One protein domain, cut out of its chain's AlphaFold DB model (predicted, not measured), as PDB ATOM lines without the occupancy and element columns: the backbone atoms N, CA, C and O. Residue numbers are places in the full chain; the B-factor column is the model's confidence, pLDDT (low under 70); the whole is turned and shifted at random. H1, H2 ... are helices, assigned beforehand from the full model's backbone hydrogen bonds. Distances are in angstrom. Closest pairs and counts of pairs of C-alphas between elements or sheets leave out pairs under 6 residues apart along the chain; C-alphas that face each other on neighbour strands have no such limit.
ATOM      1  N   GLN A   3      -8.221  13.800  21.432       61.88
ATOM      2  CA  GLN A   3      -7.235  13.773  22.498       61.88
ATOM      3  C   GLN A   3      -5.935  14.554  22.206       61.88
ATOM      4  O   GLN A   3      -5.498  15.299  23.080       61.88
ATOM      5  N   GLU A   4      -5.395  14.478  20.981       65.94
ATOM      6  CA  GLU A   4      -4.176  15.204  20.558       65.94
ATOM      7  C   GLU A   4      -4.367  16.731  20.506       65.94
ATOM      8  O   GLU A   4      -3.395  17.473  20.581       65.94
ATOM      9  N   LEU A   5      -5.613  17.207  20.404       71.38
ATOM     10  CA  LEU A   5      -5.939  18.634  20.331       71.38
ATOM     11  C   LEU A   5      -6.367  19.216  21.686       71.38
ATOM     12  O   LEU A   5      -6.246  20.421  21.887       71.38
ATOM     13  N   ILE A   6      -6.848  18.370  22.612       72.94
ATOM     14  CA  ILE A   6      -7.469  18.786  23.887       72.94
ATOM     15  C   ILE A   6      -6.712  18.339  25.150       72.94
ATOM     16  O   ILE A   6      -7.323  18.138  26.200       72.94
ATOM     17  N   ALA A   7      -5.395  18.130  25.055       69.31
ATOM     18  CA  ALA A   7      -4.531  17.686  26.161       69.31
ATOM     19  C   ALA A   7      -4.924  16.341  26.817       69.31
ATOM     20  O   ALA A   7      -4.535  16.052  27.952       69.31
ATOM     21  N   LYS A   8      -5.699  15.484  26.140       67.00
ATOM     22  CA  LYS A   8      -6.057  14.158  26.676       67.00
ATOM     23  C   LYS A   8      -5.067  13.109  26.153       67.00
ATOM     24  O   LYS A   8      -4.709  13.117  24.985       67.00
ATOM     25  N   GLY A   9      -4.636  12.178  27.003       64.94
ATOM     26  CA  GLY A   9      -3.732  11.087  26.606       64.94
ATOM     27  C   GLY A   9      -2.281  11.518  26.328       64.94
ATOM     28  O   GLY A   9      -1.790  12.505  26.874       64.94
ATOM     29  N   HIS A  10      -1.568  10.744  25.504       62.94
ATOM     30  CA  HIS A  10      -0.148  10.950  25.183       62.94
ATOM     31  C   HIS A  10       0.076  11.943  24.030       62.94
ATOM     32  O   HIS A  10       0.938  11.700  23.193       62.94
ATOM     33  N   GLY A  11      -0.625  13.081  24.036       73.31
ATOM     34  CA  GLY A  11      -0.655  14.036  22.922       73.31
ATOM     35  C   GLY A  11       0.717  14.582  22.512       73.31
ATOM     36  O   GLY A  11       1.237  15.500  23.151       73.31
ATOM     37  N   THR A  12       1.338  14.015  21.478       84.12
ATOM     38  CA  THR A  12       2.669  14.442  21.011       84.12
ATOM     39  C   THR A  12       2.569  15.726  20.206       84.12
ATOM     40  O   THR A  12       3.399  16.615  20.408       84.12
ATOM     41  N   PHE A  13       1.508  15.869  19.410       87.69
ATOM     42  CA  PHE A  13       1.190  17.109  18.710       87.69
ATOM     43  C   PHE A  13       0.943  18.244  19.706       87.69
ATOM     44  O   PHE A  13       1.588  19.290  19.624       87.69
ATOM     45  N   PHE A  14       0.104  17.993  20.721       91.38
ATOM     46  CA  PHE A  14      -0.216  18.970  21.766       91.38
ATOM     47  C   PHE A  14       1.036  19.543  22.437       91.38
ATOM     48  O   PHE A  14       1.168  20.753  22.623       91.38
ATOM     49  N   ARG A  15       1.988  18.669  22.785       92.38
ATOM     50  CA  ARG A  15       3.234  19.105  23.421       92.38
ATOM     51  C   ARG A  15       4.148  19.879  22.479       92.38
ATOM     52  O   ARG A  15       4.849  20.766  22.956       92.38
ATOM     53  N   SER A  16       4.168  19.552  21.187       93.25
ATOM     54  CA  SER A  16       4.911  20.335  20.192       93.25
ATOM     55  C   SER A  16       4.330  21.737  20.043       93.25
ATOM     56  O   SER A  16       5.092  22.694  20.138       93.25
ATOM     57  N   ILE A  17       3.005  21.876  19.926       93.94
ATOM     58  CA  ILE A  17       2.354  23.194  19.868       93.94
ATOM     59  C   ILE A  17       2.656  24.005  21.129       93.94
ATOM     60  O   ILE A  17       3.199  25.100  21.023       93.94
ATOM     61  N   GLY A  18       2.393  23.455  22.319       95.12
ATOM     62  CA  GLY A  18       2.634  24.180  23.570       95.12
ATOM     63  C   GLY A  18       4.083  24.650  23.726       95.12
ATOM     64  O   GLY A  18       4.321  25.793  24.106       95.12
ATOM     65  N   ALA A  19       5.051  23.808  23.356       95.75
ATOM     66  CA  ALA A  19       6.466  24.159  23.429       95.75
ATOM     67  C   ALA A  19       6.852  25.278  22.442       95.75
ATOM     68  O   ALA A  19       7.622  26.170  22.797       95.75
ATOM     69  N   ILE A  20       6.322  25.250  21.214       95.50
ATOM     70  CA  ILE A  20       6.585  26.283  20.196       95.50
ATOM     71  C   ILE A  20       5.931  27.613  20.580       95.50
ATOM     72  O   ILE A  20       6.548  28.658  20.397       95.50
ATOM     73  N   LEU A  21       4.736  27.572  21.177       95.81
ATOM     74  CA  LEU A  21       4.060  28.748  21.738       95.81
ATOM     75  C   LEU A  21       4.781  29.329  22.971       95.81
ATOM     76  O   LEU A  21       4.427  30.407  23.436       95.81
ATOM     77  N   GLY A  22       5.805  28.645  23.492       96.94
ATOM     78  CA  GLY A  22       6.630  29.122  24.602       96.94
ATOM     79  C   GLY A  22       6.164  28.678  25.988       96.94
ATOM     80  O   GLY A  22       6.801  29.037  26.979       96.94
ATOM     81  N   PHE A  23       5.112  27.864  26.084       97.75
ATOM     82  CA  PHE A  23       4.709  27.262  27.353       97.75
ATOM     83  C   PHE A  23       5.732  26.220  27.806       97.75
ATOM     84  O   PHE A  23       6.348  25.516  27.003       97.75
ATOM     85  N   THR A  24       5.896  26.091  29.121       97.19
ATOM     86  CA  THR A  24       6.832  25.136  29.726       97.19
ATOM     87  C   THR A  24       6.140  24.319  30.816       97.19
ATOM     88  O   THR A  24       5.231  24.812  31.484       97.19
ATOM     89  N   PRO A  25       6.519  23.044  31.005       96.69
ATOM     90  CA  PRO A  25       5.959  22.231  32.075       96.69
ATOM     91  C   PRO A  25       6.417  22.735  33.453       96.69
ATOM     92  O   PRO A  25       7.450  23.402  33.561       96.69
ATOM     93  N   PRO A  26       5.713  22.367  34.540       97.00
ATOM     94  CA  PRO A  26       6.201  22.627  35.887       97.00
ATOM     95  C   PRO A  26       7.596  22.021  36.085       97.00
ATOM     96  O   PRO A  26       7.835  20.855  35.741       97.00
ATOM     97  N   ARG A  27       8.512  22.815  36.646       97.69
ATOM     98  CA  ARG A  27       9.894  22.399  36.898       97.69
ATOM     99  C   ARG A  27       9.932  21.171  37.809       97.69
ATOM    100  O   ARG A  27       9.218  21.134  38.808       97.69
ATOM    101  N   GLY A  28      10.733  20.173  37.445       96.62
ATOM    102  CA  GLY A  28      10.877  18.931  38.212       96.62
ATOM    103  C   GLY A  28       9.647  18.023  38.235       96.62
ATOM    104  O   GLY A  28       9.637  17.025  38.951       96.62
ATOM    105  N   SER A  29       8.616  18.303  37.428       95.94
ATOM    106  CA  SER A  29       7.399  17.475  37.344       95.94
ATOM    107  C   SER A  29       7.650  16.001  36.983       95.94
ATOM    108  O   SER A  29       6.814  15.142  37.276       95.94
ATOM    109  N   LEU A  30       8.793  15.691  36.368       96.25
ATOM    110  CA  LEU A  30       9.234  14.342  36.016       96.25
ATOM    111  C   LEU A  30      10.444  13.853  36.826       96.25
ATOM    112  O   LEU A  30      10.885  12.719  36.614       96.25
ATOM    113  N   LYS A  31      10.962  14.643  37.773       95.62
ATOM    114  CA  LYS A  31      12.184  14.332  38.533       95.62
ATOM    115  C   LYS A  31      12.150  12.953  39.196       95.62
ATOM    116  O   LYS A  31      13.109  12.198  39.060       95.62
ATOM    117  N   ASP A  32      11.007  12.559  39.751       95.12
ATOM    118  CA  ASP A  32      10.838  11.258  40.425       95.12
ATOM    119  C   ASP A  32      10.053  10.237  39.582       95.12
ATOM    120  O   ASP A  32       9.756   9.124  40.015       95.12
ATOM    121  N   LYS A  33       9.677  10.592  38.347       93.38
ATOM    122  CA  LYS A  33       8.906   9.708  37.462       93.38
ATOM    123  C   LYS A  33       9.822   8.747  36.712       93.38
ATOM    124  O   LYS A  33      10.881   9.144  36.236       93.38
ATOM    125  N   LYS A  34       9.376   7.500  36.518       92.44
ATOM    126  CA  LYS A  34      10.070   6.517  35.662       92.44
ATOM    127  C   LYS A  34      10.137   6.981  34.200       92.44
ATOM    128  O   LYS A  34      11.145   6.788  33.533       92.44
ATOM    129  N   ASN A  35       9.068   7.608  33.703       90.00
ATOM    130  CA  ASN A  35       9.039   8.194  32.366       90.00
ATOM    131  C   ASN A  35       9.503   9.658  32.419       90.00
ATOM    132  O   ASN A  35       8.804  10.504  32.972       90.00
ATOM    133  N   LYS A  36      10.660   9.935  31.810       92.19
ATOM    134  CA  LYS A  36      11.310  11.257  31.765       92.19
ATOM    135  C   LYS A  36      10.911  12.116  30.553       92.19
ATOM    136  O   LYS A  36      11.418  13.220  30.384       92.19
ATOM    137  N   TYR A  37       9.998  11.632  29.709       90.12
ATOM    138  CA  TYR A  37       9.634  12.260  28.430       90.12
ATOM    139  C   TYR A  37       8.219  12.849  28.417       90.12
ATOM    140  O   TYR A  37       7.963  13.859  27.755       90.12
ATOM    141  N   ASN A  38       7.289  12.232  29.147       89.94
ATOM    142  CA  ASN A  38       5.860  12.541  29.095       89.94
ATOM    143  C   ASN A  38       5.458  13.646  30.079       89.94
ATOM    144  O   ASN A  38       4.638  13.427  30.973       89.94
ATOM    145  N   TYR A  39       6.029  14.838  29.913       93.19
ATOM    146  CA  TYR A  39       5.639  16.001  30.708       93.19
ATOM    147  C   TYR A  39       4.237  16.488  30.324       93.19
ATOM    148  O   TYR A  39       3.729  16.201  29.234       93.19
ATOM    149  N   LYS A  40       3.631  17.263  31.224       93.56
ATOM    150  CA  LYS A  40       2.369  17.975  31.005       93.56
ATOM    151  C   LYS A  40       2.550  19.447  31.355       93.56
ATOM    152  O   LYS A  40       3.380  19.771  32.204       93.56
ATOM    153  N   PHE A  41       1.792  20.312  30.696       94.94
ATOM    154  CA  PHE A  41       1.752  21.730  31.040       94.94
ATOM    155  C   PHE A  41       0.843  21.961  32.253       94.94
ATOM    156  O   PHE A  41       0.155  21.043  32.711       94.94
ATOM    157  N   LYS A  42       0.863  23.172  32.817       94.88
ATOM    158  CA  LYS A  42      -0.101  23.536  33.863       94.88
ATOM    159  C   LYS A  42      -1.494  23.615  33.256       94.88
ATOM    160  O   LYS A  42      -1.645  23.847  32.064       94.88
ATOM    161  N   LYS A  43      -2.526  23.475  34.089       93.75
ATOM    162  CA  LYS A  43      -3.900  23.452  33.582       93.75
ATOM    163  C   LYS A  43      -4.307  24.741  32.858       93.75
ATOM    164  O   LYS A  43      -5.068  24.663  31.903       93.75
ATOM    165  N   VAL A  44      -3.788  25.887  33.305       95.50
ATOM    166  CA  VAL A  44      -4.027  27.181  32.653       95.50
ATOM    167  C   VAL A  44      -3.400  27.206  31.254       95.50
ATOM    168  O   VAL A  44      -4.129  27.347  30.283       95.50
ATOM    169  N   ASP A  45      -2.113  26.865  31.143       96.38
ATOM    170  CA  ASP A  45      -1.400  26.754  29.866       96.38
ATOM    171  C   ASP A  45      -2.055  25.729  28.924       96.38
ATOM    172  O   ASP A  45      -2.170  25.954  27.724       96.38
ATOM    173  N   GLU A  46      -2.512  24.584  29.450       94.62
ATOM    174  CA  GLU A  46      -3.251  23.604  28.648       94.62
ATOM    175  C   GLU A  46      -4.506  24.228  28.035       94.62
ATOM    176  O   GLU A  46      -4.783  23.984  26.866       94.62
ATOM    177  N   ASN A  47      -5.265  25.013  28.800       94.62
ATOM    178  CA  ASN A  47      -6.471  25.659  28.289       94.62
ATOM    179  C   ASN A  47      -6.132  26.706  27.218       94.62
ATOM    180  O   ASN A  47      -6.822  26.754  26.202       94.62
ATOM    181  N   ASP A  48      -5.046  27.460  27.391       96.38
ATOM    182  CA  ASP A  48      -4.588  28.441  26.400       96.38
ATOM    183  C   ASP A  48      -4.166  27.763  25.086       96.38
ATOM    184  O   ASP A  48      -4.537  28.206  24.000       96.38
ATOM    185  N   ILE A  49      -3.462  26.628  25.164       94.88
ATOM    186  CA  ILE A  49      -3.094  25.829  23.983       94.88
ATOM    187  C   ILE A  49      -4.344  25.250  23.303       94.88
ATOM    188  O   ILE A  49      -4.419  25.202  22.075       94.88
ATOM    189  N   ILE A  50      -5.332  24.795  24.081       92.94
ATOM    190  CA  ILE A  50      -6.604  24.289  23.545       92.94
ATOM    191  C   ILE A  50      -7.343  25.393  22.794       92.94
ATOM    192  O   ILE A  50      -7.821  25.148  21.686       92.94
ATOM    193  N   GLN A  51      -7.409  26.590  23.374       93.94
ATOM    194  CA  GLN A  51      -8.047  27.741  22.750       93.94
ATOM    195  C   GLN A  51      -7.316  28.130  21.461       93.94
ATOM    196  O   GLN A  51      -7.942  28.217  20.409       93.94
ATOM    197  N   PHE A  52      -5.982  28.215  21.500       94.88
ATOM    198  CA  PHE A  52      -5.170  28.452  20.307       94.88
ATOM    199  C   PHE A  52      -5.468  27.436  19.196       94.88
ATOM    200  O   PHE A  52      -5.701  27.825  18.054       94.88
ATOM    201  N   ASN A  53      -5.504  26.140  19.517       91.56
ATOM    202  CA  ASN A  53      -5.823  25.104  18.537       91.56
ATOM    203  C   ASN A  53      -7.229  25.287  17.951       91.56
ATOM    204  O   ASN A  53      -7.403  25.132  16.746       91.56
ATOM    205  N   SER A  54      -8.218  25.605  18.792       90.50
ATOM    206  CA  SER A  54      -9.603  25.828  18.365       90.50
ATOM    207  C   SER A  54      -9.726  27.009  17.405       90.50
ATOM    208  O   SER A  54     -10.493  26.933  16.449       90.50
ATOM    209  N   ASP A  55      -8.968  28.075  17.647       94.31
ATOM    210  CA  ASP A  55      -9.078  29.321  16.887       94.31
ATOM    211  C   ASP A  55      -8.244  29.309  15.599       94.31
ATOM    212  O   ASP A  55      -8.555  30.036  14.657       94.31
ATOM    213  N   ASN A  56      -7.188  28.487  15.540       93.31
ATOM    214  CA  ASN A  56      -6.182  28.563  14.475       93.31
ATOM    215  C   ASN A  56      -6.065  27.302  13.610       93.31
ATOM    216  O   ASN A  56      -5.381  27.341  12.587       93.31
ATOM    217  N   LEU A  57      -6.687  26.177  13.984       89.75
ATOM    218  CA  LEU A  57      -6.574  24.929  13.225       89.75
ATOM    219  C   LEU A  57      -7.889  24.553  12.547       89.75
ATOM    220  O   LEU A  57      -8.915  24.344  13.191       89.75
ATOM    221  N   LEU A  58      -7.818  24.330  11.234       89.12
ATOM    222  CA  LEU A  58      -8.839  23.579  10.517       89.12
ATOM    223  C   LEU A  58      -8.532  22.084  10.641       89.12
ATOM    224  O   LEU A  58      -7.489  21.612  10.189       89.12
ATOM    225  N   VAL A  59      -9.450  21.332  11.247       84.06
ATOM    226  CA  VAL A  59      -9.256  19.904  11.515       84.06
ATOM    227  C   VAL A  59     -10.159  19.075  10.616       84.06
ATOM    228  O   VAL A  59     -11.380  19.195  10.672       84.06
ATOM    229  N   ASN A  60      -9.550  18.186   9.831       83.75
ATOM    230  CA  ASN A  60     -10.258  17.158   9.080       83.75
ATOM    231  C   ASN A  60     -10.042  15.782   9.724       83.75
ATOM    232  O   ASN A  60      -8.930  15.455  10.139       83.75
ATOM    233  N   TYR A  61     -11.095  14.966   9.776       82.12
ATOM    234  CA  TYR A  61     -11.033  13.601  10.296       82.12
ATOM    235  C   TYR A  61     -11.295  12.605   9.171       82.12
ATOM    236  O   TYR A  61     -12.351  12.631   8.544       82.12
ATOM    237  N   ILE A  62     -10.350  11.692   8.960       80.00
ATOM    238  CA  ILE A  62     -10.506  10.566   8.038       80.00
ATOM    239  C   ILE A  62     -10.757   9.320   8.885       80.00
ATOM    240  O   ILE A  62      -9.945   8.970   9.741       80.00
ATOM    241  N   ILE A  63     -11.909   8.681   8.681       82.69
ATOM    242  CA  ILE A  63     -12.291   7.463   9.401       82.69
ATOM    243  C   ILE A  63     -11.845   6.258   8.576       82.69
ATOM    244  O   ILE A  63     -12.260   6.097   7.429       82.69
ATOM    245  N   SER A  93      14.510  22.292  13.474       93.62
ATOM    246  CA  SER A  93      15.336  22.257  14.689       93.62
ATOM    247  C   SER A  93      14.647  22.945  15.868       93.62
ATOM    248  O   SER A  93      14.602  22.383  16.960       93.62
ATOM    249  N   ILE A  94      13.971  24.071  15.614       94.12
ATOM    250  CA  ILE A  94      13.245  24.841  16.629       94.12
ATOM    251  C   ILE A  94      12.216  23.998  17.391       94.12
ATOM    252  O   ILE A  94      12.052  24.151  18.601       94.12
ATOM    253  N   VAL A  95      11.541  23.058  16.724       93.88
ATOM    254  CA  VAL A  95      10.541  22.200  17.374       93.88
ATOM    255  C   VAL A  95      11.225  21.203  18.306       93.88
ATOM    256  O   VAL A  95      10.743  20.967  19.418       93.88
ATOM    257  N   ARG A  96      12.378  20.659  17.897       93.50
ATOM    258  CA  ARG A  96      13.198  19.779  18.744       93.50
ATOM    259  C   ARG A  96      13.748  20.534  19.946       93.50
ATOM    260  O   ARG A  96      13.545  20.073  21.064       93.50
ATOM    261  N   GLU A  97      14.350  21.696  19.719       96.19
ATOM    262  CA  GLU A  97      14.945  22.555  20.748       96.19
ATOM    263  C   GLU A  97      13.914  22.959  21.810       96.19
ATOM    264  O   GLU A  97      14.136  22.790  23.008       96.19
ATOM    265  N   LYS A  98      12.729  23.420  21.393       96.88
ATOM    266  CA  LYS A  98      11.660  23.794  22.333       96.88
ATOM    267  C   LYS A  98      11.135  22.590  23.115       96.88
ATOM    268  O   LYS A  98      10.864  22.689  24.316       96.88
ATOM    269  N   ARG A  99      11.007  21.428  22.464       95.12
ATOM    270  CA  ARG A  99      10.580  20.184  23.124       95.12
ATOM    271  C   ARG A  99      11.623  19.677  24.114       95.12
ATOM    272  O   ARG A  99      11.229  19.212  25.184       95.12
ATOM    273  N   GLU A 100      12.902  19.780  23.775       95.88
ATOM    274  CA  GLU A 100      14.052  19.475  24.629       95.88
ATOM    275  C   GLU A 100      14.077  20.360  25.866       95.88
ATOM    276  O   GLU A 100      14.040  19.832  26.976       95.88
ATOM    277  N   LEU A 101      13.979  21.679  25.692       97.69
ATOM    278  CA  LEU A 101      13.924  22.636  26.796       97.69
ATOM    279  C   LEU A 101      12.818  22.287  27.799       97.69
ATOM    280  O   LEU A 101      13.035  22.266  29.011       97.69
ATOM    281  N   CYS A 102      11.625  21.954  27.307       97.38
ATOM    282  CA  CYS A 102      10.537  21.519  28.175       97.38
ATOM    283  C   CYS A 102      10.870  20.218  28.923       97.38
ATOM    284  O   CYS A 102      10.559  20.102  30.108       97.38
ATOM    285  N   ARG A 103      11.505  19.238  28.260       96.38
ATOM    286  CA  ARG A 103      11.953  18.001  28.927       96.38
ATOM    287  C   ARG A 103      12.983  18.311  30.006       96.38
ATOM    288  O   ARG A 103      12.859  17.781  31.105       96.38
ATOM    289  N   GLU A 104      13.967  19.155  29.727       97.62
ATOM    290  CA  GLU A 104      14.975  19.545  30.711       97.62
ATOM    291  C   GLU A 104      14.328  20.194  31.931       97.62
ATOM    292  O   GLU A 104      14.549  19.746  33.052       97.62
ATOM    293  N   ILE A 105      13.467  21.195  31.727       97.69
ATOM    294  CA  ILE A 105      12.743  21.869  32.813       97.69
ATOM    295  C   ILE A 105      11.952  20.857  33.646       97.69
ATOM    296  O   ILE A 105      12.014  20.895  34.875       97.69
ATOM    297  N   ALA A 106      11.249  19.928  32.998       97.44
ATOM    298  CA  ALA A 106      10.469  18.907  33.686       97.44
ATOM    299  C   ALA A 106      11.329  17.930  34.508       97.44
ATOM    300  O   ALA A 106      10.834  17.394  35.494       97.44
ATOM    301  N   ASN A 107      12.586  17.690  34.130       97.12
ATOM    302  CA  ASN A 107      13.473  16.735  34.805       97.12
ATOM    303  C   ASN A 107      14.443  17.369  35.818       97.12
ATOM    304  O   ASN A 107      15.077  16.622  36.563       97.12
ATOM    305  N   ARG A 108      14.565  18.703  35.837       94.38
ATOM    306  CA  ARG A 108      15.396  19.463  36.793       94.38
ATOM    307  C   ARG A 108      15.007  19.258  38.257       94.38
ATOM    308  O   ARG A 108      13.816  19.023  38.542       94.38
TER     309      ARG A 108
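Overview. This is residues 3 to 63 and 93 to 108 of the 108 residues of an uncharacterized protein of Bacteroides sp. AF26-7BH (UniProt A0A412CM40). A short helix, H1, sits between two longer helices, H2 and H3, and crosses both nearly at right angles. A long loop, residues 21 to 42, joins H1 to H2. The printed part has 77 residues with three named helices, in the order H1, H2, H3, and no named strand; it is all helix by class, though under half of the residues are in named elements. It is compact, with a radius of gyration of the C-alphas of 12.7 A and spans of 37 by 25 by 24 A.

Arrangement. H1, residues 12 to 20, touches H2, residues 43 to 56, about perpendicular at 85 degrees; the closest C-alphas, of Gly 18 and Ile 49, are 6.0 A apart, and H2 touches with residues 45 to 49 alone. H1 touches H3, residues 93 to 107, about perpendicular at 84 degrees; the closest C-alphas, of Ala 19 and Lys 98, are 5.3 A apart. H2 and H3 are apart. In H1, H2 and H3 every O i to N i+4 pair is within hydrogen-bond range.

Along the chain. H1 begins at C-alpha 12, (2.669, 14.442, 21.011), and is 12.5 A long. H2 is 19.9 A long. H3 is 20.9 A long and ends at C-alpha 107, (13.473, 16.735, 34.805).

Size, cuts and confidence. The C-alphas farthest apart, of Ile 63 and Arg 108, are 40.8 A apart. Residues 64 to 92 are not printed, with 31.8 A between C-alphas 63 and 93. The H1 to H2 link is long. Residues 3 to 4 and 7 to 10 have pLDDT under 70.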